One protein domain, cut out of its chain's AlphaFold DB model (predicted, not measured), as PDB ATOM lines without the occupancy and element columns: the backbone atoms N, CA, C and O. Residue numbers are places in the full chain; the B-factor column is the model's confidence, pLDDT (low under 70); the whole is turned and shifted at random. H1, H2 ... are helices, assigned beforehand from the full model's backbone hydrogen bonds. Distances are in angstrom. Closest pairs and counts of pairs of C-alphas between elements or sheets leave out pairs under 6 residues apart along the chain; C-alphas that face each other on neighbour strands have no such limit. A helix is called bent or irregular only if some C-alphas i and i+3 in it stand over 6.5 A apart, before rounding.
ATOM      1  N   ILE A   2     176.304 177.408  77.992       87.69
ATOM      2  CA  ILE A   2     175.396 176.344  77.510       87.69
ATOM      3  C   ILE A   2     173.912 176.734  77.646       87.69
ATOM      4  O   ILE A   2     173.150 176.592  76.698       87.69
ATOM      5  N   GLU A   3     173.514 177.308  78.781       81.12
ATOM      6  CA  GLU A   3     172.119 177.705  79.039       81.12
ATOM      7  C   GLU A   3     171.607 178.773  78.064       81.12
ATOM      8  O   GLU A   3     170.476 178.699  77.595       81.12
ATOM      9  N   MET A   4     172.466 179.730  77.695       82.69
ATOM     10  CA  MET A   4     172.135 180.749  76.696       82.69
ATOM     11  C   MET A   4     171.973 180.139  75.301       82.69
ATOM     12  O   MET A   4     171.072 180.538  74.570       82.69
ATOM     13  N   VAL A   5     172.801 179.152  74.940       87.62
ATOM     14  CA  VAL A   5     172.671 178.434  73.661       87.62
ATOM     15  C   VAL A   5     171.354 177.658  73.615       87.62
ATOM     16  O   VAL A   5     170.624 177.758  72.633       87.62
ATOM     17  N   ILE A   6     171.004 176.950  74.693       88.44
ATOM     18  CA  ILE A   6     169.735 176.213  74.795       88.44
ATOM     19  C   ILE A   6     168.541 177.173  74.697       88.44
ATOM     20  O   ILE A   6     167.616 176.924  73.924       88.44
ATOM     21  N   ALA A   7     168.576 178.298  75.414       82.94
ATOM     22  CA  ALA A   7     167.519 179.305  75.351       82.94
ATOM     23  C   ALA A   7     167.371 179.913  73.946       82.94
ATOM     24  O   ALA A   7     166.245 180.059  73.467       82.94
ATOM     25  N   LEU A   8     168.482 180.198  73.257       86.75
ATOM     26  CA  LEU A   8     168.474 180.656  71.864       86.75
ATOM     27  C   LEU A   8     167.857 179.609  70.928       86.75
ATOM     28  O   LEU A   8     166.998 179.950  70.116       86.75
ATOM     29  N   CYS A   9     168.222 178.333  71.069       89.75
ATOM     30  CA  CYS A   9     167.617 177.252  70.291       89.75
ATOM     31  C   CYS A   9     166.103 177.157  70.534       89.75
ATOM     32  O   CYS A   9     165.331 177.134  69.574       89.75
ATOM     33  N   SER A  10     165.653 177.167  71.793       88.06
ATOM     34  CA  SER A  10     164.221 177.146  72.127       88.06
ATOM     35  C   SER A  10     163.481 178.371  71.595       88.06
ATOM     36  O   SER A  10     162.341 178.253  71.147       88.06
ATOM     37  N   MET A  11     164.126 179.540  71.592       89.12
ATOM     38  CA  MET A  11     163.574 180.761  71.009       89.12
ATOM     39  C   MET A  11     163.378 180.619  69.498       89.12
ATOM     40  O   MET A  11     162.305 180.951  68.999       89.12
ATOM     41  N   VAL A  12     164.355 180.063  68.775       91.62
ATOM     42  CA  VAL A  12     164.221 179.786  67.335       91.62
ATOM     43  C   VAL A  12     163.054 178.831  67.066       91.62
ATOM     44  O   VAL A  12     162.226 179.115  66.200       91.62
ATOM     45  N   VAL A  13     162.919 177.743  67.832       90.94
ATOM     46  CA  VAL A  13     161.799 176.794  67.674       90.94
ATOM     47  C   VAL A  13     160.450 177.463  67.966       90.94
ATOM     48  O   VAL A  13     159.476 177.251  67.237       90.94
ATOM     49  N   ALA A  14     160.383 178.321  68.985       86.56
ATOM     50  CA  ALA A  14     159.174 179.075  69.296       86.56
ATOM     51  C   ALA A  14     158.816 180.076  68.185       86.56
ATOM     52  O   ALA A  14     157.648 180.173  67.809       86.56
ATOM     53  N   ILE A  15     159.803 180.764  67.599       90.12
ATOM     54  CA  ILE A  15     159.603 181.658  66.447       90.12
ATOM     55  C   ILE A  15     159.037 180.873  65.262       90.12
ATOM     56  O   ILE A  15     158.026 181.275  64.688       90.12
ATOM     57  N   VAL A  16     159.628 179.722  64.931       91.12
ATOM     58  CA  VAL A  16     159.123 178.834  63.872       91.12
ATOM     59  C   VAL A  16     157.676 178.408  64.159       91.12
ATOM     60  O   VAL A  16     156.820 178.454  63.275       91.12
ATOM     61  N   SER A  17     157.364 178.074  65.412       88.94
ATOM     62  CA  SER A  17     156.011 177.714  65.850       88.94
ATOM     63  C   SER A  17     155.008 178.864  65.678       88.94
ATOM     64  O   SER A  17     153.875 178.646  65.238       88.94
ATOM     65  N   VAL A  18     155.422 180.103  65.954       87.94
ATOM     66  CA  VAL A  18     154.615 181.309  65.706       87.94
ATOM     67  C   VAL A  18     154.399 181.525  64.206       87.94
ATOM     68  O   VAL A  18     153.268 181.783  63.792       87.94
ATOM     69  N   VAL A  19     155.429 181.350  63.372       89.25
ATOM     70  CA  VAL A  19     155.307 181.439  61.905       89.25
ATOM     71  C   VAL A  19     154.288 180.427  61.376       89.25
ATOM     72  O   VAL A  19     153.429 180.786  60.568       89.25
ATOM     73  N   PHE A  20     154.295 179.189  61.883       87.12
ATOM     74  CA  PHE A  20     153.280 178.195  61.524       87.12
ATOM     75  C   PHE A  20     151.857 178.636  61.886       87.12
ATOM     76  O   PHE A  20     150.940 178.430  61.087       87.12
ATOM     77  N   LYS A  21     151.659 179.272  63.048       84.50
ATOM     78  CA  LYS A  21     150.355 179.829  63.446       84.50
ATOM     79  C   LYS A  21     149.913 180.967  62.533       84.50
ATOM     80  O   LYS A  21     148.754 180.995  62.123       84.50
ATOM     81  N   PHE A  22     150.826 181.864  62.163       86.56
ATOM     82  CA  PHE A  22     150.533 182.930  61.204       86.56
ATOM     83  C   PHE A  22     150.126 182.376  59.839       86.56
ATOM     84  O   PHE A  22     149.141 182.839  59.265       86.56
ATOM     85  N   ASN A  23     150.830 181.354  59.347       85.31
ATOM     86  CA  ASN A  23     150.482 180.717  58.080       85.31
ATOM     87  C   ASN A  23     149.109 180.024  58.149       85.31
ATOM     88  O   ASN A  23     148.288 180.176  57.250       85.31
ATOM     89  N   SER A  24     148.812 179.331  59.254       84.50
ATOM     90  CA  SER A  24     147.486 178.751  59.503       84.50
ATOM     91  C   SER A  24     146.371 179.787  59.500       84.50
ATOM     92  O   SER A  24     145.326 179.543  58.900       84.50
ATOM     93  N   LYS A  25     146.597 180.946  60.125       85.00
ATOM     94  CA  LYS A  25     145.623 182.034  60.106       85.00
ATOM     95  C   LYS A  25     145.419 182.575  58.699       85.00
ATOM     96  O   LYS A  25     144.277 182.706  58.281       85.00
ATOM     97  N   LYS A  26     146.499 182.829  57.956       85.56
ATOM     98  CA  LYS A  26     146.407 183.291  56.566       85.56
ATOM     99  C   LYS A  26     145.581 182.323  55.712       85.56
ATOM    100  O   LYS A  26     144.713 182.762  54.968       85.56
ATOM    101  N   ASN A  27     145.809 181.020  55.875       82.06
ATOM    102  CA  ASN A  27     145.051 179.987  55.174       82.06
ATOM    103  C   ASN A  27     143.574 179.965  55.591       82.06
ATOM    104  O   ASN A  27     142.718 179.743  54.743       82.06
ATOM    105  N   LEU A  28     143.264 180.178  56.875       80.81
ATOM    106  CA  LEU A  28     141.878 180.290  57.333       80.81
ATOM    107  C   LEU A  28     141.200 181.535  56.748       80.81
ATOM    108  O   LEU A  28     140.082 181.421  56.263       80.81
ATOM    109  N   ASP A  29     141.875 182.687  56.750       80.00
ATOM    110  CA  ASP A  29     141.355 183.938  56.185       80.00
ATOM    111  C   ASP A  29     141.080 183.787  54.673       80.00
ATOM    112  O   ASP A  29     140.111 184.331  54.146       80.00
ATOM    113  N   GLU A  30     141.913 183.027  53.958       81.25
ATOM    114  CA  GLU A  30     141.705 182.703  52.545       81.25
ATOM    115  C   GLU A  30     140.498 181.782  52.335       81.25
ATOM    116  O   GLU A  30     139.621 182.108  51.532       81.25
ATOM    117  N   THR A  31     140.395 180.689  53.099       74.31
ATOM    118  CA  THR A  31     139.216 179.810  53.057       74.31
ATOM    119  C   THR A  31     137.947 180.582  53.417       74.31
ATOM    120  O   THR A  31     136.922 180.418  52.760       74.31
ATOM    121  N   GLN A  32     138.016 181.479  54.404       74.38
ATOM    122  CA  GLN A  32     136.907 182.343  54.794       74.38
ATOM    123  C   GLN A  32     136.456 183.223  53.628       74.38
ATOM    124  O   GLN A  32     135.266 183.265  53.336       74.38
ATOM    125  N   ARG A  33     137.385 183.875  52.919       76.88
ATOM    126  CA  ARG A  33     137.053 184.699  51.745       76.88
ATOM    127  C   ARG A  33     136.435 183.886  50.616       76.88
ATOM    128  O   ARG A  33     135.551 184.393  49.935       76.88
ATOM    129  N   ILE A  34     136.911 182.661  50.386       74.50
ATOM    130  CA  ILE A  34     136.332 181.767  49.375       74.50
ATOM    131  C   ILE A  34     134.885 181.450  49.754       74.50
ATOM    132  O   ILE A  34     133.989 181.667  48.947       74.50
ATOM    133  N   VAL A  35     134.656 181.033  51.002       67.50
ATOM    134  CA  VAL A  35     133.318 180.729  51.519       67.50
ATOM    135  C   VAL A  35     132.407 181.957  51.451       67.50
ATOM    136  O   VAL A  35     131.288 181.850  50.968       67.50
ATOM    137  N   GLU A  36     132.876 183.136  51.866       70.38
ATOM    138  CA  GLU A  36     132.110 184.388  51.800       70.38
ATOM    139  C   GLU A  36     131.742 184.777  50.366       70.38
ATOM    140  O   GLU A  36     130.592 185.131  50.115       70.38
ATOM    141  N   LYS A  37     132.668 184.640  49.409       72.62
ATOM    142  CA  LYS A  37     132.372 184.870  47.987       72.62
ATOM    143  C   LYS A  37     131.323 183.897  47.459       72.62
ATOM    144  O   LYS A  37     130.390 184.328  46.788       72.62
ATOM    145  N   THR A  38     131.436 182.611  47.796       65.50
ATOM    146  CA  THR A  38     130.431 181.606  47.428       65.50
ATOM    147  C   THR A  38     129.066 181.937  48.043       65.50
ATOM    148  O   THR A  38     128.048 181.834  47.362       65.50
ATOM    149  N   ILE A  39     129.020 182.400  49.300       61.31
ATOM    150  CA  ILE A  39     127.779 182.847  49.958       61.31
ATOM    151  C   ILE A  39     127.169 184.039  49.221       61.31
ATOM    152  O   ILE A  39     125.958 184.067  48.989       61.31
ATOM    153  N   GLU A  40     127.981 185.035  48.877       66.81
ATOM    154  CA  GLU A  40     127.513 186.244  48.207       66.81
ATOM    155  C   GLU A  40     126.961 185.923  46.814       66.81
ATOM    156  O   GLU A  40     125.888 186.407  46.449       66.81
ATOM    157  N   GLU A  41     127.627 185.034  46.075       67.62
ATOM    158  CA  GLU A  41     127.179 184.551  44.770       67.62
ATOM    159  C   GLU A  41     125.841 183.803  44.863       67.62
ATOM    160  O   GLU A  41     124.900 184.133  44.136       67.62
ATOM    161  N   ILE A  42     125.695 182.877  45.817       60.50
ATOM    162  CA  ILE A  42     124.437 182.142  46.040       60.50
ATOM    163  C   ILE A  42     123.319 183.084  46.485       60.50
ATOM    164  O   ILE A  42     122.199 183.005  45.985       60.50
ATOM    165  N   THR A  43     123.606 184.008  47.402       61.06
ATOM    166  CA  THR A  43     122.616 184.982  47.884       61.06
ATOM    167  C   THR A  43     122.171 185.901  46.750       61.06
ATOM    168  O   THR A  43     120.998 186.261  46.673       61.06
ATOM    169  N   ARG A  44     123.080 186.261  45.838       62.44
ATOM    170  CA  ARG A  44     122.757 187.031  44.635       62.44
ATOM    171  C   ARG A  44     121.864 186.233  43.689       62.44
ATOM    172  O   ARG A  44     120.852 186.776  43.259       62.44
ATOM    173  N   ILE A  45     122.187 184.968  43.413       59.66
ATOM    174  CA  ILE A  45     121.355 184.074  42.585       59.66
ATOM    175  C   ILE A  45     119.956 183.930  43.201       59.66
ATOM    176  O   ILE A  45     118.957 184.146  42.514       59.66
ATOM    177  N   ASN A  46     119.879 183.678  44.509       52.97
ATOM    178  CA  ASN A  46     118.615 183.534  45.226       52.97
ATOM    179  C   ASN A  46     117.804 184.833  45.262       52.97
ATOM    180  O   ASN A  46     116.605 184.775  45.031       52.97
ATOM    181  N   ARG A  47     118.415 186.010  45.470       51.62
ATOM    182  CA  ARG A  47     117.701 187.305  45.410       51.62
ATOM    183  C   ARG A  47     117.211 187.656  44.006       51.62
ATOM    184  O   ARG A  47     116.183 188.312  43.874       51.62
ATOM    185  N   VAL A  48     117.947 187.259  42.967       51.38
ATOM    186  CA  VAL A  48     117.502 187.419  41.573       51.38
ATOM    187  C   VAL A  48     116.297 186.516  41.302       51.38
ATOM    188  O   VAL A  48     115.346 186.972  40.675       51.38
ATOM    189  N   HIS A  49     116.279 185.295  41.847       45.06
ATOM    190  CA  HIS A  49     115.093 184.433  41.831       45.06
ATOM    191  C   HIS A  49     113.939 184.991  42.680       45.06
ATOM    192  O   HIS A  49     112.797 184.971  42.234       45.06
ATOM    193  N   GLU A  50     114.215 185.561  43.854       42.59
ATOM    194  CA  GLU A  50     113.218 186.125  44.778       42.59
ATOM    195  C   GLU A  50     112.522 187.375  44.214       42.59
ATOM    196  O   GLU A  50     111.353 187.606  44.500       42.59
ATOM    197  N   ARG A  51     113.177 188.140  43.326       40.03
ATOM    198  CA  ARG A  51     112.502 189.200  42.550       40.03
ATOM    199  C   ARG A  51     111.550 188.673  41.470       40.03
ATOM    200  O   ARG A  51     110.741 189.454  40.992       40.03
ATOM    201  N   PHE A  76     120.453 172.930  38.179       41.41
ATOM    202  CA  PHE A  76     119.746 172.767  39.452       41.41
ATOM    203  C   PHE A  76     120.493 171.816  40.388       41.41
ATOM    204  O   PHE A  76     120.676 172.137  41.562       41.41
ATOM    205  N   GLU A  77     121.060 170.736  39.845       48.28
ATOM    206  CA  GLU A  77     121.884 169.793  40.606       48.28
ATOM    207  C   GLU A  77     123.111 170.480  41.238       48.28
ATOM    208  O   GLU A  77     123.415 170.290  42.417       48.28
ATOM    209  N   ARG A  78     123.767 171.398  40.509       47.22
ATOM    210  CA  ARG A  78     124.876 172.202  41.059       47.22
ATOM    211  C   ARG A  78     124.454 173.127  42.203       47.22
ATOM    212  O   ARG A  78     125.251 173.345  43.118       47.22
ATOM    213  N   ILE A  79     123.247 173.687  42.165       47.91
ATOM    214  CA  ILE A  79     122.755 174.600  43.209       47.91
ATOM    215  C   ILE A  79     122.458 173.818  44.497       47.91
ATOM    216  O   ILE A  79     122.902 174.237  45.570       47.91
ATOM    217  N   ASP A  80     121.821 172.649  44.395       48.19
ATOM    218  CA  ASP A  80     121.509 171.789  45.546       48.19
ATOM    219  C   ASP A  80     122.765 171.197  46.207       48.19
ATOM    220  O   ASP A  80     122.907 171.211  47.439       48.19
ATOM    221  N   VAL A  81     123.739 170.750  45.406       54.19
ATOM    222  CA  VAL A  81     125.037 170.274  45.915       54.19
ATOM    223  C   VAL A  81     125.779 171.401  46.644       54.19
ATOM    224  O   VAL A  81     126.349 171.190  47.715       54.19
ATOM    225  N   THR A  82     125.723 172.631  46.133       56.94
ATOM    226  CA  THR A  82     126.417 173.766  46.760       56.94
ATOM    227  C   THR A  82     125.723 174.225  48.051       56.94
ATOM    228  O   THR A  82     126.391 174.491  49.054       56.94
ATOM    229  N   TYR A  83     124.387 174.266  48.078       57.94
ATOM    230  CA  TYR A  83     123.621 174.648  49.270       57.94
ATOM    231  C   TYR A  83     123.760 173.623  50.406       57.94
ATOM    232  O   TYR A  83     123.930 173.991  51.572       57.94
ATOM    233  N   SER A  84     123.762 172.328  50.083       61.75
ATOM    234  CA  SER A  84     123.960 171.268  51.077       61.75
ATOM    235  C   SER A  84     125.367 171.295  51.693       61.75
ATOM    236  O   SER A  84     125.488 171.195  52.918       61.75
ATOM    237  N   LYS A  85     126.424 171.529  50.897       66.06
ATOM    238  CA  LYS A  85     127.798 171.759  51.398       66.06
ATOM    239  C   LYS A  85     127.876 172.952  52.348       66.06
ATOM    240  O   LYS A  85     128.538 172.887  53.389       66.06
ATOM    241  N   TYR A  86     127.167 174.028  52.020       64.25
ATOM    242  CA  TYR A  86     127.102 175.224  52.849       64.25
ATOM    243  C   TYR A  86     126.414 174.961  54.195       64.25
ATOM    244  O   TYR A  86     126.956 175.294  55.250       64.25
ATOM    245  N   LEU A  87     125.259 174.293  54.182       65.00
ATOM    246  CA  LEU A  87     124.538 173.961  55.407       65.00
ATOM    247  C   LEU A  87     125.381 173.071  56.335       65.00
ATOM    248  O   LEU A  87     125.410 173.299  57.545       65.00
ATOM    249  N   ARG A  88     126.108 172.089  55.781       67.62
ATOM    250  CA  ARG A  88     127.036 171.233  56.548       67.62
ATOM    251  C   ARG A  88     128.159 172.046  57.187       67.62
ATOM    252  O   ARG A  88     128.445 171.881  58.370       67.62
ATOM    253  N   THR A  89     128.748 172.958  56.423       66.81
ATOM    254  CA  THR A  89     129.817 173.850  56.880       66.81
ATOM    255  C   THR A  89     129.371 174.722  58.055       66.81
ATOM    256  O   THR A  89     130.049 174.785  59.081       66.81
ATOM    257  N   THR A  90     128.206 175.359  57.944       66.44
ATOM    258  CA  THR A  90     127.673 176.227  59.002       66.44
ATOM    259  C   THR A  90     127.340 175.437  60.266       66.44
ATOM    260  O   THR A  90     127.692 175.870  61.362       66.44
ATOM    261  N   LYS A  91     126.746 174.244  60.128       67.44
ATOM    262  CA  LYS A  91     126.466 173.345  61.260       67.44
ATOM    263  C   LYS A  91     127.740 172.901  61.981       67.44
ATOM    264  O   LYS A  91     127.770 172.892  63.206       67.44
ATOM    265  N   MET A  92     128.794 172.589  61.229       70.38
ATOM    266  CA  MET A  92     130.103 172.226  61.779       70.38
ATOM    267  C   MET A  92     130.734 173.379  62.567       70.38
ATOM    268  O   MET A  92     131.272 173.195  63.654       70.38
ATOM    269  N   LEU A  93     130.658 174.598  62.038       70.75
ATOM    270  CA  LEU A  93     131.168 175.777  62.737       70.75
ATOM    271  C   LEU A  93     130.366 176.060  64.012       70.75
ATOM    272  O   LEU A  93     130.959 176.369  65.043       70.75
ATOM    273  N   GLN A  94     129.046 175.883  63.972       70.50
ATOM    274  CA  GLN A  94     128.184 176.003  65.149       70.50
ATOM    275  C   GLN A  94     128.508 174.945  66.205       70.50
ATOM    276  O   GLN A  94     128.594 175.280  67.386       70.50
ATOM    277  N   SER A  95     128.760 173.692  65.814       69.62
ATOM    278  CA  SER A  95     129.130 172.638  66.765       69.62
ATOM    279  C   SER A  95     130.480 172.926  67.437       69.62
ATOM    280  O   SER A  95     130.588 172.853  68.664       69.62
ATOM    281  N   ILE A  96     131.475 173.389  66.670       75.00
ATOM    282  CA  ILE A  96     132.768 173.860  67.195       75.00
ATOM    283  C   ILE A  96     132.571 175.054  68.152       75.00
ATOM    284  O   ILE A  96     133.162 175.099  69.239       75.00
ATOM    285  N   GLY A  97     131.742 176.029  67.769       70.94
ATOM    286  CA  GLY A  97     131.442 177.231  68.553       70.94
ATOM    287  C   GLY A  97     130.756 176.932  69.890       70.94
ATOM    288  O   GLY A  97     131.157 177.462  70.934       70.94
ATOM    289  N   ARG A  98     129.775 176.024  69.886       72.38
ATOM    290  CA  ARG A  98     129.053 175.562  71.083       72.38
ATOM    291  C   ARG A  98     129.949 174.774  72.027       72.38
ATOM    292  O   ARG A  98     130.052 175.139  73.199       72.38
ATOM    293  N   ALA A  99     130.675 173.774  71.523       71.50
ATOM    294  CA  ALA A  99     131.582 172.959  72.338       71.50
ATOM    295  C   ALA A  99     132.684 173.811  73.001       71.50
ATOM    296  O   ALA A  99     133.037 173.638  74.175       71.50
ATOM    297  N   SER A 100     133.180 174.822  72.281       70.06
ATOM    298  CA  SER A 100     134.154 175.777  72.820       70.06
ATOM    299  C   SER A 100     133.545 176.854  73.736       70.06
ATOM    300  O   SER A 100     134.293 177.549  74.432       70.06
ATOM    301  N   ARG A 101     132.208 176.955  73.809       75.25
ATOM    302  CA  ARG A 101     131.441 178.011  74.500       75.25
ATOM    303  C   ARG A 101     131.880 179.417  74.093       75.25
ATOM    304  O   ARG A 101     131.990 180.313  74.930       75.25
ATOM    305  N   LEU A 102     132.177 179.606  72.808       72.88
ATOM    306  CA  LEU A 102     132.795 180.831  72.296       72.88
ATOM    307  C   LEU A 102     131.872 182.054  72.431       72.88
ATOM    308  O   LEU A 102     132.338 183.157  72.725       72.88
ATOM    309  N   LYS A 103     130.560 181.834  72.289       74.50
ATOM    310  CA  LYS A 103     129.502 182.849  72.414       74.50
ATOM    311  C   LYS A 103     129.469 183.539  73.780       74.50
ATOM    312  O   LYS A 103     129.182 184.725  73.863       74.50
ATOM    313  N   GLU A 104     129.818 182.819  74.844       77.38
ATOM    314  CA  GLU A 104     129.818 183.331  76.223       77.38
ATOM    315  C   GLU A 104     131.081 184.147  76.563       77.38
ATOM    316  O   GLU A 104     131.235 184.629  77.688       77.38
ATOM    317  N   LYS A 105     132.043 184.254  75.636       80.44
ATOM    318  CA  LYS A 105     133.354 184.869  75.884       80.44
ATOM    319  C   LYS A 105     133.458 186.265  75.289       80.44
ATOM    320  O   LYS A 105     132.850 186.588  74.278       80.44
ATOM    321  N   GLN A 106     134.302 187.088  75.911       83.19
ATOM    322  CA  GLN A 106     134.604 188.437  75.434       83.19
ATOM    323  C   GLN A 106     135.218 188.424  74.019       83.19
ATOM    324  O   GLN A 106     135.984 187.513  73.692       83.19
ATOM    325  N   PRO A 107     134.995 189.469  73.200       81.06
ATOM    326  CA  PRO A 107     135.433 189.504  71.799       81.06
ATOM    327  C   PRO A 107     136.957 189.402  71.624       81.06
ATOM    328  O   PRO A 107     137.440 188.842  70.641       81.06
ATOM    329  N   ALA A 108     137.742 189.895  72.589       77.12
ATOM    330  CA  ALA A 108     139.198 189.736  72.579       77.12
ATOM    331  C   ALA A 108     139.616 188.260  72.710       77.12
ATOM    332  O   ALA A 108     140.493 187.798  71.978       77.12
ATOM    333  N   TYR A 109     138.940 187.505  73.583       80.31
ATOM    334  CA  TYR A 109     139.158 186.067  73.732       80.31
ATOM    335  C   TYR A 109     138.780 185.323  72.454       80.31
ATOM    336  O   TYR A 109     139.538 184.471  72.010       80.31
ATOM    337  N   GLN A 110     137.657 185.681  71.824       80.19
ATOM    338  CA  GLN A 110     137.219 185.062  70.568       80.19
ATOM    339  C   GLN A 110     138.259 185.243  69.450       80.19
ATOM    340  O   GLN A 110     138.606 184.289  68.757       80.19
ATOM    341  N   LYS A 111     138.828 186.450  69.313       82.31
ATOM    342  CA  LYS A 111     139.896 186.724  68.335       82.31
ATOM    343  C   LYS A 111     141.168 185.926  68.621       82.31
ATOM    344  O   LYS A 111     141.748 185.364  67.694       82.31
ATOM    345  N   LEU A 112     141.596 185.870  69.884       81.06
ATOM    346  CA  LEU A 112     142.768 185.090  70.294       81.06
ATOM    347  C   LEU A 112     142.548 183.594  70.044       81.06
ATOM    348  O   LEU A 112     143.411 182.922  69.488       81.06
ATOM    349  N   TRP A 113     141.374 183.093  70.409       86.56
ATOM    350  CA  TRP A 113     140.951 181.718  70.195       86.56
ATOM    351  C   TRP A 113     140.988 181.350  68.709       86.56
ATOM    352  O   TRP A 113     141.593 180.339  68.353       86.56
ATOM    353  N   MET A 114     140.435 182.200  67.834       81.12
ATOM    354  CA  MET A 114     140.476 181.976  66.386       81.12
ATOM    355  C   MET A 114     141.906 182.015  65.850       81.12
ATOM    356  O   MET A 114     142.275 181.176  65.037       81.12
ATOM    357  N   PHE A 115     142.735 182.951  66.321       82.81
ATOM    358  CA  PHE A 115     144.139 183.028  65.917       82.81
ATOM    359  C   PHE A 115     144.888 181.736  66.264       82.81
ATOM    360  O   PHE A 115     145.485 181.107  65.387       82.81
ATOM    361  N   LEU A 116     144.812 181.321  67.531       83.88
ATOM    362  CA  LEU A 116     145.521 180.152  68.042       83.88
ATOM    363  C   LEU A 116     145.045 178.863  67.377       83.88
ATOM    364  O   LEU A 116     145.862 177.976  67.147       83.88
ATOM    365  N   ASN A 117     143.763 178.763  67.027       85.62
ATOM    366  CA  ASN A 117     143.160 177.520  66.544       85.62
ATOM    367  C   ASN A 117     142.789 177.524  65.065       85.62
ATOM    368  O   ASN A 117     142.148 176.592  64.581       85.62
ATOM    369  N   SER A 118     143.254 178.536  64.337       84.19
ATOM    370  CA  SER A 118     142.943 178.749  62.927       84.19
ATOM    371  C   SER A 118     143.228 177.537  62.044       84.19
ATOM    372  O   SER A 118     142.408 177.187  61.203       84.19
ATOM    373  N   GLY A 119     144.357 176.857  62.265       82.81
ATOM    374  CA  GLY A 119     144.729 175.657  61.513       82.81
ATOM    375  C   GLY A 119     143.730 174.519  61.700       82.81
ATOM    376  O   GLY A 119     143.281 173.925  60.724       82.81
ATOM    377  N   LEU A 120     143.308 174.282  62.942       84.50
ATOM    378  CA  LEU A 120     142.383 173.203  63.262       84.50
ATOM    379  C   LEU A 120     140.986 173.480  62.693       84.50
ATOM    380  O   LEU A 120     140.443 172.631  61.992       84.50
ATOM    381  N   VAL A 121     140.475 174.701  62.887       82.56
ATOM    382  CA  VAL A 121     139.201 175.153  62.298       82.56
ATOM    383  C   VAL A 121     139.235 175.037  60.770       82.56
ATOM    384  O   VAL A 121     138.290 174.538  60.159       82.56
ATOM    385  N   ASN A 122     140.345 175.433  60.143       83.56
ATOM    386  CA  ASN A 122     140.522 175.318  58.698       83.56
ATOM    387  C   ASN A 122     140.557 173.854  58.233       83.56
ATOM    388  O   ASN A 122     139.965 173.530  57.209       83.56
ATOM    389  N   SER A 123     141.219 172.957  58.971       82.25
ATOM    390  CA  SER A 123     141.273 171.532  58.613       82.25
ATOM    391  C   SER A 123     139.910 170.856  58.678       82.25
ATOM    392  O   SER A 123     139.555 170.130  57.751       82.25
ATOM    393  N   THR A 124     139.124 171.140  59.721       79.62
ATOM    394  CA  THR A 124     137.752 170.640  59.836       79.62
ATOM    395  C   THR A 124     136.870 171.182  58.723       79.62
ATOM    396  O   THR A 124     136.086 170.441  58.142       79.62
ATOM    397  N   LEU A 125     137.040 172.461  58.381       74.81
ATOM    398  CA  LEU A 125     136.283 173.114  57.321       74.81
ATOM    399  C   LEU A 125     136.592 172.506  55.949       74.81
ATOM    400  O   LEU A 125     135.680 172.143  55.214       74.81
ATOM    401  N   LYS A 126     137.879 172.340  55.625       76.88
ATOM    402  CA  LYS A 126     138.312 171.715  54.371       76.88
ATOM    403  C   LYS A 126     137.810 170.282  54.254       76.88
ATOM    404  O   LYS A 126     137.308 169.922  53.198       76.88
ATOM    405  N   ASN A 127     137.896 169.492  55.322       76.81
ATOM    406  CA  ASN A 127     137.385 168.124  55.302       76.81
ATOM    407  C   ASN A 127     135.890 168.106  54.911       76.81
ATOM    408  O   ASN A 127     135.518 167.440  53.950       76.81
ATOM    409  N   VAL A 128     135.062 168.949  55.537       72.50
ATOM    410  CA  VAL A 128     133.625 169.048  55.216       72.50
ATOM    411  C   VAL A 128     133.351 169.561  53.793       72.50
ATOM    412  O   VAL A 128     132.362 169.161  53.185       72.50
ATOM    413  N   MET A 129     134.189 170.452  53.254       69.62
ATOM    414  CA  MET A 129     133.986 171.024  51.915       69.62
ATOM    415  C   MET A 129     134.399 170.088  50.769       69.62
ATOM    416  O   MET A 129     133.786 170.143  49.701       69.62
ATOM    417  N   TYR A 130     135.450 169.288  50.967       70.81
ATOM    418  CA  TYR A 130     136.074 168.490  49.904       70.81
ATOM    419  C   TYR A 130     135.692 167.005  49.928       70.81
ATOM    420  O   TYR A 130     135.810 166.357  48.891       70.81
ATOM    421  N   ASN A 131     135.204 166.467  51.050       67.69
ATOM    422  CA  ASN A 131     134.735 165.082  51.108       67.69
ATOM    423  C   ASN A 131     133.228 165.009  50.806       67.69
ATOM    424  O   ASN A 131     132.389 165.302  51.656       67.69
ATOM    425  N   ASP A 132     132.904 164.627  49.565       55.62
ATOM    426  CA  ASP A 132     131.536 164.535  49.028       55.62
ATOM    427  C   ASP A 132     130.798 163.233  49.395       55.62
ATOM    428  O   ASP A 132     129.568 163.188  49.361       55.62
ATOM    429  N   GLU A 133     131.518 162.180  49.788       52.22
ATOM    430  CA  GLU A 133     130.987 160.807  49.854       52.22
ATOM    431  C   GLU A 133     130.143 160.463  51.083       52.22
ATOM    432  O   GLU A 133     129.808 159.300  51.310       52.22
ATOM    433  N   SER A 134     129.756 161.436  51.899       45.88
ATOM    434  CA  SER A 134     129.330 161.080  53.233       45.88
ATOM    435  C   SER A 134     127.881 161.353  53.613       45.88
ATOM    436  O   SER A 134     127.406 162.483  53.725       45.88
ATOM    437  N   SER A 135     127.225 160.262  54.003       46.38
ATOM    438  CA  SER A 135     126.123 160.193  54.966       46.38
ATOM    439  C   SER A 135     126.535 160.635  56.399       46.38
ATOM    440  O   SER A 135     125.864 160.303  57.370       46.38
ATOM    441  N   GLU A 136     127.624 161.410  56.554       50.72
ATOM    442  CA  GLU A 136     128.344 161.771  57.798       50.72
ATOM    443  C   GLU A 136     127.836 163.045  58.494       50.72
ATOM    444  O   GLU A 136     128.605 163.736  59.166       50.72
ATOM    445  N   ILE A 137     126.552 163.391  58.378       46.41
ATOM    446  CA  ILE A 137     126.030 164.560  59.111       46.41
ATOM    447  C   ILE A 137     126.275 164.396  60.628       46.41
ATOM    448  O   ILE A 137     126.639 165.372  61.284       46.41
ATOM    449  N   ASP A 138     126.241 163.161  61.142       55.75
ATOM    450  CA  ASP A 138     126.567 162.862  62.541       55.75
ATOM    451  C   ASP A 138     128.073 162.747  62.809       55.75
ATOM    452  O   ASP A 138     128.564 163.335  63.771       55.75
ATOM    453  N   LYS A 139     128.848 162.054  61.957       56.09
ATOM    454  CA  LYS A 139     130.296 161.883  62.201       56.09
ATOM    455  C   LYS A 139     131.040 163.213  62.148       56.09
ATOM    456  O   LYS A 139     131.875 163.472  63.012       56.09
ATOM    457  N   ASN A 140     130.710 164.077  61.189       59.59
ATOM    458  CA  ASN A 140     131.359 165.378  61.082       59.59
ATOM    459  C   ASN A 140     130.934 166.291  62.235       59.59
ATOM    460  O   ASN A 140     131.792 166.967  62.793       59.59
ATOM    461  N   SER A 141     129.674 166.232  62.686       64.81
ATOM    462  CA  SER A 141     129.235 166.960  63.884       64.81
ATOM    463  C   SER A 141     129.994 166.513  65.142       64.81
ATOM    464  O   SER A 141     130.557 167.360  65.837       64.81
ATOM    465  N   ILE A 142     130.114 165.198  65.377       71.31
ATOM    466  CA  ILE A 142     130.862 164.622  66.510       71.31
ATOM    467  C   ILE A 142     132.332 165.056  66.471       71.31
ATOM    468  O   ILE A 142     132.878 165.513  67.477       71.31
ATOM    469  N   VAL A 143     132.978 164.962  65.302       72.62
ATOM    470  CA  VAL A 143     134.369 165.406  65.123       72.62
ATOM    471  C   VAL A 143     134.498 166.908  65.382       72.62
ATOM    472  O   VAL A 143     135.454 167.325  66.029       72.62
ATOM    473  N   GLY A 144     133.535 167.724  64.951       71.00
ATOM    474  CA  GLY A 144     133.508 169.165  65.212       71.00
ATOM    475  C   GLY A 144     133.386 169.507  66.688       71.00
ATOM    476  O   GLY A 144     134.129 170.354  67.185       71.00
ATOM    477  N   MET A 145     132.512 168.813  67.412       74.25
ATOM    478  CA  MET A 145     132.354 169.019  68.850       74.25
ATOM    479  C   MET A 145     133.611 168.596  69.621       74.25
ATOM    480  O   MET A 145     134.133 169.378  70.418       74.25
ATOM    481  N   LEU A 146     134.177 167.424  69.307       80.69
ATOM    482  CA  LEU A 146     135.458 166.954  69.853       80.69
ATOM    483  C   LEU A 146     136.595 167.946  69.596       80.69
ATOM    484  O   LEU A 146     137.388 168.263  70.487       80.69
ATOM    485  N   VAL A 147     136.669 168.462  68.370       81.06
ATOM    486  CA  VAL A 147     137.629 169.493  67.980       81.06
ATOM    487  C   VAL A 147     137.415 170.763  68.801       81.06
ATOM    488  O   VAL A 147     138.381 171.300  69.340       81.06
ATOM    489  N   GLY A 148     136.172 171.217  68.972       77.62
ATOM    490  CA  GLY A 148     135.836 172.370  69.806       77.62
ATOM    491  C   GLY A 148     136.267 172.202  71.269       77.62
ATOM    492  O   GLY A 148     136.823 173.133  71.864       77.62
ATOM    493  N   GLU A 149     136.100 171.010  71.842       80.75
ATOM    494  CA  GLU A 149     136.572 170.701  73.194       80.75
ATOM    495  C   GLU A 149     138.097 170.682  73.315       80.75
ATOM    496  O   GLU A 149     138.647 171.260  74.262       80.75
ATOM    497  N   LYS A 150     138.794 170.039  72.370       84.69
ATOM    498  CA  LYS A 150     140.265 170.034  72.333       84.69
ATOM    499  C   LYS A 150     140.798 171.453  72.219       84.69
ATOM    500  O   LYS A 150     141.617 171.863  73.034       84.69
ATOM    501  N   ILE A 151     140.239 172.245  71.307       83.88
ATOM    502  CA  ILE A 151     140.583 173.655  71.144       83.88
ATOM    503  C   ILE A 151     140.401 174.428  72.460       83.88
ATOM    504  O   ILE A 151     141.243 175.250  72.833       83.88
ATOM    505  N   LYS A 152     139.306 174.194  73.189       82.56
ATOM    506  CA  LYS A 152     139.056 174.846  74.482       82.56
ATOM    507  C   LYS A 152     140.130 174.487  75.512       82.56
ATOM    508  O   LYS A 152     140.571 175.371  76.249       82.56
ATOM    509  N   LYS A 153     140.550 173.219  75.571       87.50
ATOM    510  CA  LYS A 153     141.641 172.752  76.444       87.50
ATOM    511  C   LYS A 153     142.979 173.372  76.023       87.50
ATOM    512  O   LYS A 153     143.633 173.997  76.854       87.50
ATOM    513  N   ASP A 154     143.316 173.319  74.739       87.88
ATOM    514  CA  ASP A 154     144.562 173.862  74.188       87.88
ATOM    515  C   ASP A 154     144.669 175.375  74.397       87.88
ATOM    516  O   ASP A 154     145.711 175.881  74.804       87.88
ATOM    517  N   THR A 155     143.571 176.113  74.209       85.31
ATOM    518  CA  THR A 155     143.536 177.569  74.430       85.31
ATOM    519  C   THR A 155     143.831 177.919  75.886       85.31
ATOM    520  O   THR A 155     144.558 178.876  76.150       85.31
ATOM    521  N   LYS A 156     143.310 177.143  76.848       88.69
ATOM    522  CA  LYS A 156     143.659 177.332  78.264       88.69
ATOM    523  C   LYS A 156     145.148 177.081  78.493       88.69
ATOM    524  O   LYS A 156     145.794 177.911  79.126       88.69
ATOM    525  N   SER A 157     145.696 175.999  77.943       92.62
ATOM    526  CA  SER A 157     147.127 175.684  78.038       92.62
ATOM    527  C   SER A 157     148.000 176.800  77.459       92.62
ATOM    528  O   SER A 157     148.948 177.227  78.114       92.62
ATOM    529  N   TYR A 158     147.644 177.349  76.292       90.50
ATOM    530  CA  TYR A 158     148.340 178.497  75.704       90.50
ATOM    531  C   TYR A 158     148.330 179.721  76.623       90.50
ATOM    532  O   TYR A 158     149.365 180.363  76.781       90.50
ATOM    533  N   ILE A 159     147.190 180.033  77.244       89.88
ATOM    534  CA  ILE A 159     147.073 181.166  78.171       89.88
ATOM    535  C   ILE A 159     147.974 180.960  79.391       89.88
ATOM    536  O   ILE A 159     148.712 181.874  79.751       89.88
ATOM    537  N   PHE A 160     147.964 179.768  79.995       94.12
ATOM    538  CA  PHE A 160     148.843 179.468  81.128       94.12
ATOM    539  C   PHE A 160     150.319 179.584  80.744       94.12
ATOM    540  O   PHE A 160     151.057 180.283  81.428       94.12
ATOM    541  N   ILE A 161     150.735 178.992  79.620       94.19
ATOM    542  CA  ILE A 161     152.123 179.080  79.140       94.19
ATOM    543  C   ILE A 161     152.519 180.539  78.875       94.19
ATOM    544  O   ILE A 161     153.611 180.957  79.262       94.19
ATOM    545  N   MET A 162     151.637 181.334  78.263       91.62
ATOM    546  CA  MET A 162     151.890 182.750  77.990       91.62
ATOM    547  C   MET A 162     152.072 183.546  79.287       91.62
ATOM    548  O   MET A 162     153.064 184.257  79.426       91.62
ATOM    549  N   ILE A 163     151.158 183.394  80.251       94.19
ATOM    550  CA  ILE A 163     151.237 184.071  81.552       94.19
ATOM    551  C   ILE A 163     152.509 183.647  82.292       94.19
ATOM    552  O   ILE A 163     153.255 184.507  82.754       94.19
ATOM    553  N   SER A 164     152.805 182.346  82.349       95.56
ATOM    554  CA  SER A 164     154.030 181.830  82.966       95.56
ATOM    555  C   SER A 164     155.286 182.395  82.304       95.56
ATOM    556  O   SER A 164     156.233 182.743  83.004       95.56
ATOM    557  N   THR A 165     155.291 182.543  80.977       92.62
ATOM    558  CA  THR A 165     156.426 183.119  80.237       92.62
ATOM    559  C   THR A 165     156.600 184.598  80.562       92.62
ATOM    560  O   THR A 165     157.712 185.032  80.850       92.62
ATOM    561  N   ILE A 166     155.504 185.363  80.589       94.00
ATOM    562  CA  ILE A 166     155.526 186.784  80.957       94.00
ATOM    563  C   ILE A 166     156.049 186.952  82.384       94.00
ATOM    564  O   ILE A 166     156.965 187.737  82.597       94.00
ATOM    565  N   ILE A 167     155.531 186.187  83.349       95.44
ATOM    566  CA  ILE A 167     155.980 186.251  84.748       95.44
ATOM    567  C   ILE A 167     157.467 185.898  84.858       95.44
ATOM    568  O   ILE A 167     158.205 186.596  85.548       95.44
ATOM    569  N   SER A 168     157.921 184.869  84.136       93.38
ATOM    570  CA  SER A 168     159.326 184.430  84.154       93.38
ATOM    571  C   SER A 168     160.298 185.480  83.607       93.38
ATOM    572  O   SER A 168     161.477 185.433  83.938       93.38
ATOM    573  N   ILE A 169     159.823 186.419  82.783       91.69
ATOM    574  CA  ILE A 169     160.624 187.526  82.240       91.69
ATOM    575  C   ILE A 169     160.470 188.785  83.103       91.69
ATOM    576  O   ILE A 169     161.457 189.436  83.422       91.69
ATOM    577  N   VAL A 170     159.242 189.135  83.491       94.38
ATOM    578  CA  VAL A 170     158.931 190.392  84.191       94.38
ATOM    579  C   VAL A 170     159.381 190.361  85.648       94.38
ATOM    580  O   VAL A 170     159.896 191.361  86.138       94.38
ATOM    581  N   LEU A 171     159.210 189.237  86.352       94.44
ATOM    582  CA  LEU A 171     159.533 189.161  87.777       94.44
ATOM    583  C   LEU A 171     161.033 189.402  88.042       94.44
ATOM    584  O   LEU A 171     161.320 190.282  88.852       94.44
ATOM    585  N   PRO A 172     161.983 188.753  87.329       93.94
ATOM    586  CA  PRO A 172     163.409 189.044  87.499       93.94
ATOM    587  C   PRO A 172     163.780 190.497  87.177       93.94
ATOM    588  O   PRO A 172     164.626 191.072  87.856       93.94
ATOM    589  N   LEU A 173     163.115 191.114  86.188       90.75
ATOM    590  CA  LEU A 173     163.330 192.523  85.834       90.75
ATOM    591  C   LEU A 173     162.890 193.478  86.951       90.75
ATOM    592  O   LEU A 173     163.541 194.494  87.173       90.75
ATOM    593  N   LEU A 174     161.802 193.166  87.660       94.88
ATOM    594  CA  LEU A 174     161.313 193.987  88.773       94.88
ATOM    595  C   LEU A 174     162.145 193.805  90.047       94.88
ATOM    596  O   LEU A 174     162.315 194.755  90.807       94.88
ATOM    597  N   THR A 175     162.654 192.597  90.295       94.25
ATOM    598  CA  THR A 175     163.427 192.275  91.504       94.25
ATOM    599  C   THR A 175     164.937 192.438  91.326       94.25
ATOM    600  O   THR A 175     165.678 192.170  92.270       94.25
ATOM    601  N   ASN A 176     165.403 192.863  90.142       91.38
ATOM    602  CA  ASN A 176     166.820 192.878  89.747       91.38
ATOM    603  C   ASN A 176     167.521 191.532  90.009       91.38
ATOM    604  O   ASN A 176     168.675 191.485  90.426       91.38
ATOM    605  N   SER A 177     166.791 190.431  89.827       92.38
ATOM    606  CA  SER A 177     167.314 189.075  89.999       92.38
ATOM    607  C   SER A 177     167.795 188.513  88.665       92.38
ATOM    608  O   SER A 177     167.323 188.924  87.603       92.38
ATOM    609  N   ASP A 178     168.699 187.537  88.717       91.94
ATOM    610  CA  ASP A 178     169.182 186.871  87.511       91.94
ATOM    611  C   ASP A 178     168.051 186.128  86.786       91.94
ATOM    612  O   ASP A 178     167.210 185.452  87.389       91.94
ATOM    613  N   VAL A 179     168.031 186.249  85.458       89.81
ATOM    614  CA  VAL A 179     167.026 185.601  84.611       89.81
ATOM    615  C   VAL A 179     167.304 184.101  84.531       89.81
ATOM    616  O   VAL A 179     168.366 183.668  84.088       89.81
ATOM    617  N   ASN A 180     166.307 183.289  84.888       91.50
ATOM    618  CA  ASN A 180     166.393 181.838  84.755       91.50
ATOM    619  C   ASN A 180     166.100 181.399  83.308       91.50
ATOM    620  O   ASN A 180     164.956 181.141  82.922       91.50
ATOM    621  N   PHE A 181     167.158 181.296  82.501       89.50
ATOM    622  CA  PHE A 181     167.070 180.887  81.095       89.50
ATOM    623  C   PHE A 181     166.564 179.452  80.898       89.50
ATOM    624  O   PHE A 181     165.908 179.176  79.892       89.50
ATOM    625  N   TRP A 182     166.799 178.554  81.860       92.19
ATOM    626  CA  TRP A 182     166.269 177.188  81.832       92.19
ATOM    627  C   TRP A 182     164.745 177.165  81.891       92.19
ATOM    628  O   TRP A 182     164.106 176.483  81.090       92.19
ATOM    629  N   LEU A 183     164.157 177.945  82.799       92.06
ATOM    630  CA  LEU A 183     162.705 178.051  82.926       92.06
ATOM    631  C   LEU A 183     162.074 178.614  81.644       92.06
ATOM    632  O   LEU A 183     161.086 178.072  81.152       92.06
ATOM    633  N   ILE A 184     162.674 179.659  81.066       91.69
ATOM    634  CA  ILE A 184     162.204 180.246  79.801       91.69
ATOM    635  C   ILE A 184     162.299 179.219  78.664       91.69
ATOM    636  O   ILE A 184     161.330 179.019  77.933       91.69
ATOM    637  N   SER A 185     163.431 178.526  78.535       91.56
ATOM    638  CA  SER A 185     163.622 177.477  77.528       91.56
ATOM    639  C   SER A 185     162.600 176.341  77.670       91.56
ATOM    640  O   SER A 185     162.027 175.892  76.671       91.56
ATOM    641  N   PHE A 186     162.304 175.921  78.902       93.81
ATOM    642  CA  PHE A 186     161.284 174.917  79.188       93.81
ATOM    643  C   PHE A 186     159.887 175.373  78.736       93.81
ATOM    644  O   PHE A 186     159.197 174.636  78.029       93.81
ATOM    645  N   LEU A 187     159.490 176.609  79.054       94.31
ATOM    646  CA  LEU A 187     158.197 177.171  78.642       94.31
ATOM    647  C   LEU A 187     158.070 177.301  77.116       94.31
ATOM    648  O   LEU A 187     157.033 176.952  76.549       94.31
ATOM    649  N   LEU A 188     159.133 177.737  76.435       92.75
ATOM    650  CA  LEU A 188     159.178 177.816  74.970       92.75
ATOM    651  C   LEU A 188     159.101 176.428  74.315       92.75
ATOM    652  O   LEU A 188     158.466 176.258  73.270       92.75
ATOM    653  N   SER A 189     159.705 175.422  74.945       92.06
ATOM    654  CA  SER A 189     159.630 174.032  74.489       92.06
ATOM    655  C   SER A 189     158.215 173.469  74.649       92.06
ATOM    656  O   SER A 189     157.692 172.875  73.707       92.06
ATOM    657  N   LEU A 190     157.545 173.727  75.780       94.19
ATOM    658  CA  LEU A 190     156.134 173.369  75.981       94.19
ATOM    659  C   LEU A 190     155.215 174.046  74.959       94.19
ATOM    660  O   LEU A 190     154.340 173.390  74.393       94.19
ATOM    661  N   PHE A 191     155.433 175.335  74.682       92.62
ATOM    662  CA  PHE A 191     154.694 176.049  73.640       92.62
ATOM    663  C   PHE A 191     154.848 175.362  72.278       92.62
ATOM    664  O   PHE A 191     153.860 175.103  71.592       92.62
ATOM    665  N   SER A 192     156.083 175.021  71.912       91.00
ATOM    666  CA  SER A 192     156.401 174.384  70.632       91.00
ATOM    667  C   SER A 192     155.794 172.982  70.516       91.00
ATOM    668  O   SER A 192     155.207 172.649  69.487       91.00
ATOM    669  N   LEU A 193     155.851 172.182  71.587       93.12
ATOM    670  CA  LEU A 193     155.204 170.867  71.662       93.12
ATOM    671  C   LEU A 193     153.686 170.964  71.488       93.12
ATOM    672  O   LEU A 193     153.098 170.158  70.768       93.12
ATOM    673  N   LEU A 194     153.052 171.972  72.093       91.88
ATOM    674  CA  LEU A 194     151.616 172.201  71.945       91.88
ATOM    675  C   LEU A 194     151.248 172.557  70.494       91.88
ATOM    676  O   LEU A 194     150.281 172.024  69.951       91.88
ATOM    677  N   VAL A 195     152.048 173.404  69.833       89.75
ATOM    678  CA  VAL A 195     151.871 173.721  68.403       89.75
ATOM    679  C   VAL A 195     152.046 172.480  67.526       89.75
ATOM    680  O   VAL A 195     151.241 172.264  66.619       89.75
ATOM    681  N   LEU A 196     153.057 171.655  67.803       90.75
ATOM    682  CA  LEU A 196     153.311 170.421  67.061       90.75
ATOM    683  C   LEU A 196     152.151 169.428  67.201       90.75
ATOM    684  O   LEU A 196     151.686 168.891  66.197       90.75
ATOM    685  N   ASN A 197     151.644 169.231  68.421       90.62
ATOM    686  CA  ASN A 197     150.496 168.363  68.681       90.62
ATOM    687  C   ASN A 197     149.265 168.815  67.880       90.62
ATOM    688  O   ASN A 197     148.610 168.015  67.211       90.62
ATOM    689  N   GLN A 198     149.001 170.122  67.870       89.44
ATOM    690  CA  GLN A 198     147.897 170.677  67.098       89.44
ATOM    691  C   GLN A 198     148.089 170.510  65.586       89.44
ATOM    692  O   GLN A 198     147.121 170.258  64.872       89.44
ATOM    693  N   LYS A 199     149.326 170.613  65.089       87.62
ATOM    694  CA  LYS A 199     149.644 170.387  63.673       87.62
ATOM    695  C   LYS A 199     149.484 168.938  63.245       87.62
ATOM    696  O   LYS A 199     149.000 168.681  62.145       87.62
ATOM    697  N   LEU A 200     149.847 168.003  64.113       88.94
ATOM    698  CA  LEU A 200     149.614 166.585  63.878       88.94
ATOM    699  C   LEU A 200     148.110 166.301  63.794       88.94
ATOM    700  O   LEU A 200     147.667 165.630  62.864       88.94
ATOM    701  N   LEU A 201     147.318 166.869  64.705       87.69
ATOM    702  CA  LEU A 201     145.863 166.740  64.675       87.69
ATOM    703  C   LEU A 201     145.250 167.362  63.407       87.69
ATOM    704  O   LEU A 201     144.425 166.723  62.760       87.69
ATOM    705  N   GLU A 202     145.698 168.560  63.012       86.38
ATOM    706  CA  GLU A 202     145.300 169.240  61.767       86.38
ATOM    707  C   GLU A 202     145.517 168.331  60.549       86.38
ATOM    708  O   GLU A 202     144.594 168.086  59.773       86.38
ATOM    709  N   TYR A 203     146.722 167.767  60.424       87.50
ATOM    710  CA  TYR A 203     147.072 166.850  59.342       87.50
ATOM    711  C   TYR A 203     146.164 165.613  59.320       87.50
ATOM    712  O   TYR A 203     145.691 165.207  58.258       87.50
ATOM    713  N   ARG A 204     145.888 165.016  60.482       85.56
ATOM    714  CA  ARG A 204     145.042 163.818  60.562       85.56
ATOM    715  C   ARG A 204     143.590 164.105  60.203       85.56
ATOM    716  O   ARG A 204     142.990 163.298  59.501       85.56
ATOM    717  N   ILE A 205     143.047 165.246  60.626       81.81
ATOM    718  CA  ILE A 205     141.687 165.663  60.262       81.81
ATOM    719  C   ILE A 205     141.601 165.932  58.760       81.81
ATOM    720  O   ILE A 205     140.668 165.457  58.122       81.81
ATOM    721  N   THR A 206     142.563 166.656  58.175       79.75
ATOM    722  CA  THR A 206     142.545 166.965  56.734       79.75
ATOM    723  C   THR A 206     142.591 165.713  55.863       79.75
ATOM    724  O   THR A 206     141.914 165.674  54.844       79.75
ATOM    725  N   ASN A 207     143.338 164.685  56.269       80.44
ATOM    726  CA  ASN A 207     143.449 163.438  55.509       80.44
ATOM    727  C   ASN A 207     142.419 162.365  55.911       80.44
ATOM    728  O   ASN A 207     142.521 161.231  55.458       80.44
ATOM    729  N   GLY A 208     141.468 162.673  56.800       74.56
ATOM    730  CA  GLY A 208     140.476 161.694  57.268       74.56
ATOM    731  C   GLY A 208     141.048 160.559  58.133       74.56
ATOM    732  O   GLY A 208     140.367 159.576  58.395       74.56
ATOM    733  N   PHE A 209     142.286 160.682  58.620       80.25
ATOM    734  CA  PHE A 209     142.930 159.697  59.500       80.25
ATOM    735  C   PHE A 209     142.564 159.863  60.981       80.25
ATOM    736  O   PHE A 209     143.139 159.185  61.838       80.25
ATOM    737  N   TYR A 210     141.694 160.809  61.322       80.69
ATOM    738  CA  TYR A 210     141.241 160.992  62.696       80.69
ATOM    739  C   TYR A 210     140.230 159.897  63.070       80.69
ATOM    740  O   TYR A 210     139.258 159.681  62.354       80.69
ATOM    741  N   GLY A 211     140.472 159.193  64.177       75.56
ATOM    742  CA  GLY A 211     139.673 158.039  64.609       75.56
ATOM    743  C   GLY A 211     140.222 156.681  64.158       75.56
ATOM    744  O   GLY A 211     139.690 155.652  64.565       75.56
ATOM    745  N   SER A 212     141.311 156.644  63.378       81.81
ATOM    746  CA  SER A 212     141.949 155.385  62.953       81.81
ATOM    747  C   SER A 212     142.792 154.714  64.044       81.81
ATOM    748  O   SER A 212     143.115 153.533  63.943       81.81
ATOM    749  N   ASN A 213     143.153 155.452  65.099       86.88
ATOM    750  CA  ASN A 213     143.908 154.935  66.240       86.88
ATOM    751  C   ASN A 213     142.959 154.578  67.395       86.88
ATOM    752  O   ASN A 213     142.020 155.321  67.676       86.88
ATOM    753  N   GLN A 214     143.263 153.508  68.135       85.31
ATOM    754  CA  GLN A 214     142.549 153.077  69.339       85.31
ATOM    755  C   GLN A 214     142.335 154.209  70.357       85.31
ATOM    756  O   GLN A 214     141.262 154.296  70.952       85.31
ATOM    757  N   TYR A 215     143.328 155.082  70.555       85.81
ATOM    758  CA  TYR A 215     143.199 156.221  71.473       85.81
ATOM    759  C   TYR A 215     142.120 157.214  71.027       85.81
ATOM    760  O   TYR A 215     141.303 157.633  71.840       85.81
ATOM    761  N   GLU A 216     142.088 157.555  69.739       82.50
ATOM    762  CA  GLU A 216     141.107 158.492  69.182       82.50
ATOM    763  C   GLU A 216     139.726 157.852  69.071       82.50
ATOM    764  O   GLU A 216     138.729 158.498  69.364       82.50
ATOM    765  N   ALA A 217     139.657 156.567  68.719       83.44
ATOM    766  CA  ALA A 217     138.408 155.817  68.722       83.44
ATOM    767  C   ALA A 217     137.797 155.767  70.130       83.44
ATOM    768  O   ALA A 217     136.606 156.021  70.295       83.44
ATOM    769  N   ARG A 218     138.613 155.515  71.165       85.31
ATOM    770  CA  ARG A 218     138.163 155.567  72.563       85.31
ATOM    771  C   ARG A 218     137.729 156.972  72.968       85.31
ATOM    772  O   ARG A 218     136.776 157.102  73.722       85.31
ATOM    773  N   GLU A 219     138.409 158.006  72.485       82.88
ATOM    774  CA  GLU A 219     138.011 159.391  72.733       82.88
ATOM    775  C   GLU A 219     136.658 159.716  72.093       82.88
ATOM    776  O   GLU A 219     135.812 160.313  72.749       82.88
ATOM    777  N   ILE A 220     136.418 159.264  70.860       81.25
ATOM    778  CA  ILE A 220     135.126 159.416  70.180       81.25
ATOM    779  C   ILE A 220     134.024 158.677  70.947       81.25
ATOM    780  O   ILE A 220     132.987 159.268  71.234       81.25
ATOM    781  N   ILE A 221     134.253 157.416  71.323       81.00
ATOM    782  CA  ILE A 221     133.283 156.618  72.091       81.00
ATOM    783  C   ILE A 221     133.004 157.274  73.444       81.00
ATOM    784  O   ILE A 221     131.849 157.502  73.781       81.00
ATOM    785  N   GLY A 222     134.049 157.643  74.187       81.12
ATOM    786  CA  GLY A 222     133.902 158.287  75.490       81.12
ATOM    787  C   GLY A 222     133.198 159.640  75.397       81.12
ATOM    788  O   GLY A 222     132.434 159.995  76.288       81.12
ATOM    789  N   TYR A 223     133.401 160.380  74.308       77.44
ATOM    790  CA  TYR A 223     132.673 161.616  74.054       77.44
ATOM    791  C   TYR A 223     131.182 161.368  73.814       77.44
ATOM    792  O   TYR A 223     130.354 162.060  74.405       77.44
ATOM    793  N   ILE A 224     130.849 160.360  72.999       76.12
ATOM    794  CA  ILE A 224     129.463 159.941  72.752       76.12
ATOM    795  C   ILE A 224     128.807 159.484  74.057       76.12
ATOM    796  O   ILE A 224     127.693 159.900  74.335       76.12
ATOM    797  N   GLU A 225     129.490 158.691  74.885       78.44
ATOM    798  CA  GLU A 225     128.977 158.243  76.189       78.44
ATOM    799  C   GLU A 225     128.742 159.408  77.160       78.44
ATOM    800  O   GLU A 225     127.744 159.426  77.875       78.44
ATOM    801  N   GLN A 226     129.637 160.399  77.187       74.25
ATOM    802  CA  GLN A 226     129.513 161.559  78.077       74.25
ATOM    803  C   GLN A 226     128.389 162.515  77.674       74.25
ATOM    804  O   GLN A 226     127.840 163.191  78.540       74.25
ATOM    805  N   HIS A 227     128.050 162.559  76.387       68.62
ATOM    806  CA  HIS A 227     127.034 163.457  75.838       68.62
ATOM    807  C   HIS A 227     125.806 162.698  75.317       68.62
ATOM    808  O   HIS A 227     124.956 163.288  74.662       68.62
ATOM    809  N   SER A 228     125.662 161.397  75.611       59.28
ATOM    810  CA  SER A 228     124.570 160.563  75.078       59.28
ATOM    811  C   SER A 228     123.183 161.012  75.541       59.28
ATOM    812  O   SER A 228     122.179 160.626  74.949       59.28
ATOM    813  N   SER A 229     123.127 161.769  76.639       54.75
ATOM    814  CA  SER A 229     121.907 162.348  77.205       54.75
ATOM    815  C   SER A 229     121.641 163.786  76.764       54.75
ATOM    816  O   SER A 229     120.542 164.280  77.011       54.75
TER     817      SER A 229
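Overview. This is residues 2 to 51 and 76 to 229 of the 261 residues of an uncharacterized protein of Vibrio metoecus (UniProt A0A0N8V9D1). This is a long, loose bundle of helices with H1 running along one side for nearly its whole length. H5 packs on the first part of H1, H4 folds back along H5 as a long helical hairpin, and the short arm H3b sits in the middle, with H2 next to it at the other end; H6 lies crosswise on H4, and residues 46 to 51 stick out at the end of H1. The printed part has 204 residues with six named helices, H1 to H6 in chain order, and no named strand; the class is all helix. The whole is loose, with a radius of gyration of the C-alphas of 20.6 A, and elongated, spanning 71 by 41 by 30 A.

Along the chain. H1, residues 2 to 50, is the longest helix at 70.9 A, from C-alpha 2 at (175.396, 176.344, 77.510) to C-alpha 50 at (113.218, 186.125, 44.778). H2 is residues 76 to 100, 36.5 A. H3, residues 107 to 130, was assigned as one helix by its hydrogen bonds but is bent, with C-alphas 116 and 119 8.0 A apart; its arms are H3a, residues 107 to 116, and H3b, residues 119 to 130. H4, residues 137 to 175, 56.7 A, is neither bent nor irregular, but only just: C-alphas 169 and 172 are 6.1 A apart. H5 is residues 181 to 206, 37.3 A, and H6 is residues 214 to 226, ending at C-alpha 226 (129.513, 161.559, 78.077).

Arrangement. H1, H2, H3b, H4 and H5 form an up and down bundle, each running against the one before it in the chain. H1 touches H5 with residues 3 to 17 alone, closest at the C-alphas of Ala 7 and Ser 185, 4.8 A, at a shallow tilt of 34 degrees, only just short of steep. H3b touches H5 at a shallow tilt of 6 degrees, the same way, closest at the C-alphas of Ser 123 and Thr 206, 5.1 A. H4 and H5 are a hairpin at 13 degrees, opposite ways, with the C-alphas of Ile 161 and Leu 187 closest at 6.4 A. H2 touches H4 at a steep tilt of 43 degrees, closest at the C-alphas of Ile 96 and Gly 148, 4.3 A. H6 touches H4 about perpendicular at 79 degrees, closest at the C-alphas of Leu 146 and Tyr 223, 7.3 A. H3a and H3b are about perpendicular at 75 degrees. H1 and H4 are apart. Every O i to N i+4 pair is within hydrogen-bond range in H1, H2, H3a, H3b, H5 and H6, and 33 of 35 are in H4.

Size, cuts and confidence. The C-alphas farthest apart, of Ile 2 and Arg 51, are 73.1 A apart. Residues 52 to 75 are not printed, and C-alphas 51 and 76 are 18.2 A apart across the cut. No link that is printed whole is long. Mean pLDDT of the printed part is 78.1; 47 residues are under 70, among them 38 to 51, 76 to 91 and 131 to 141.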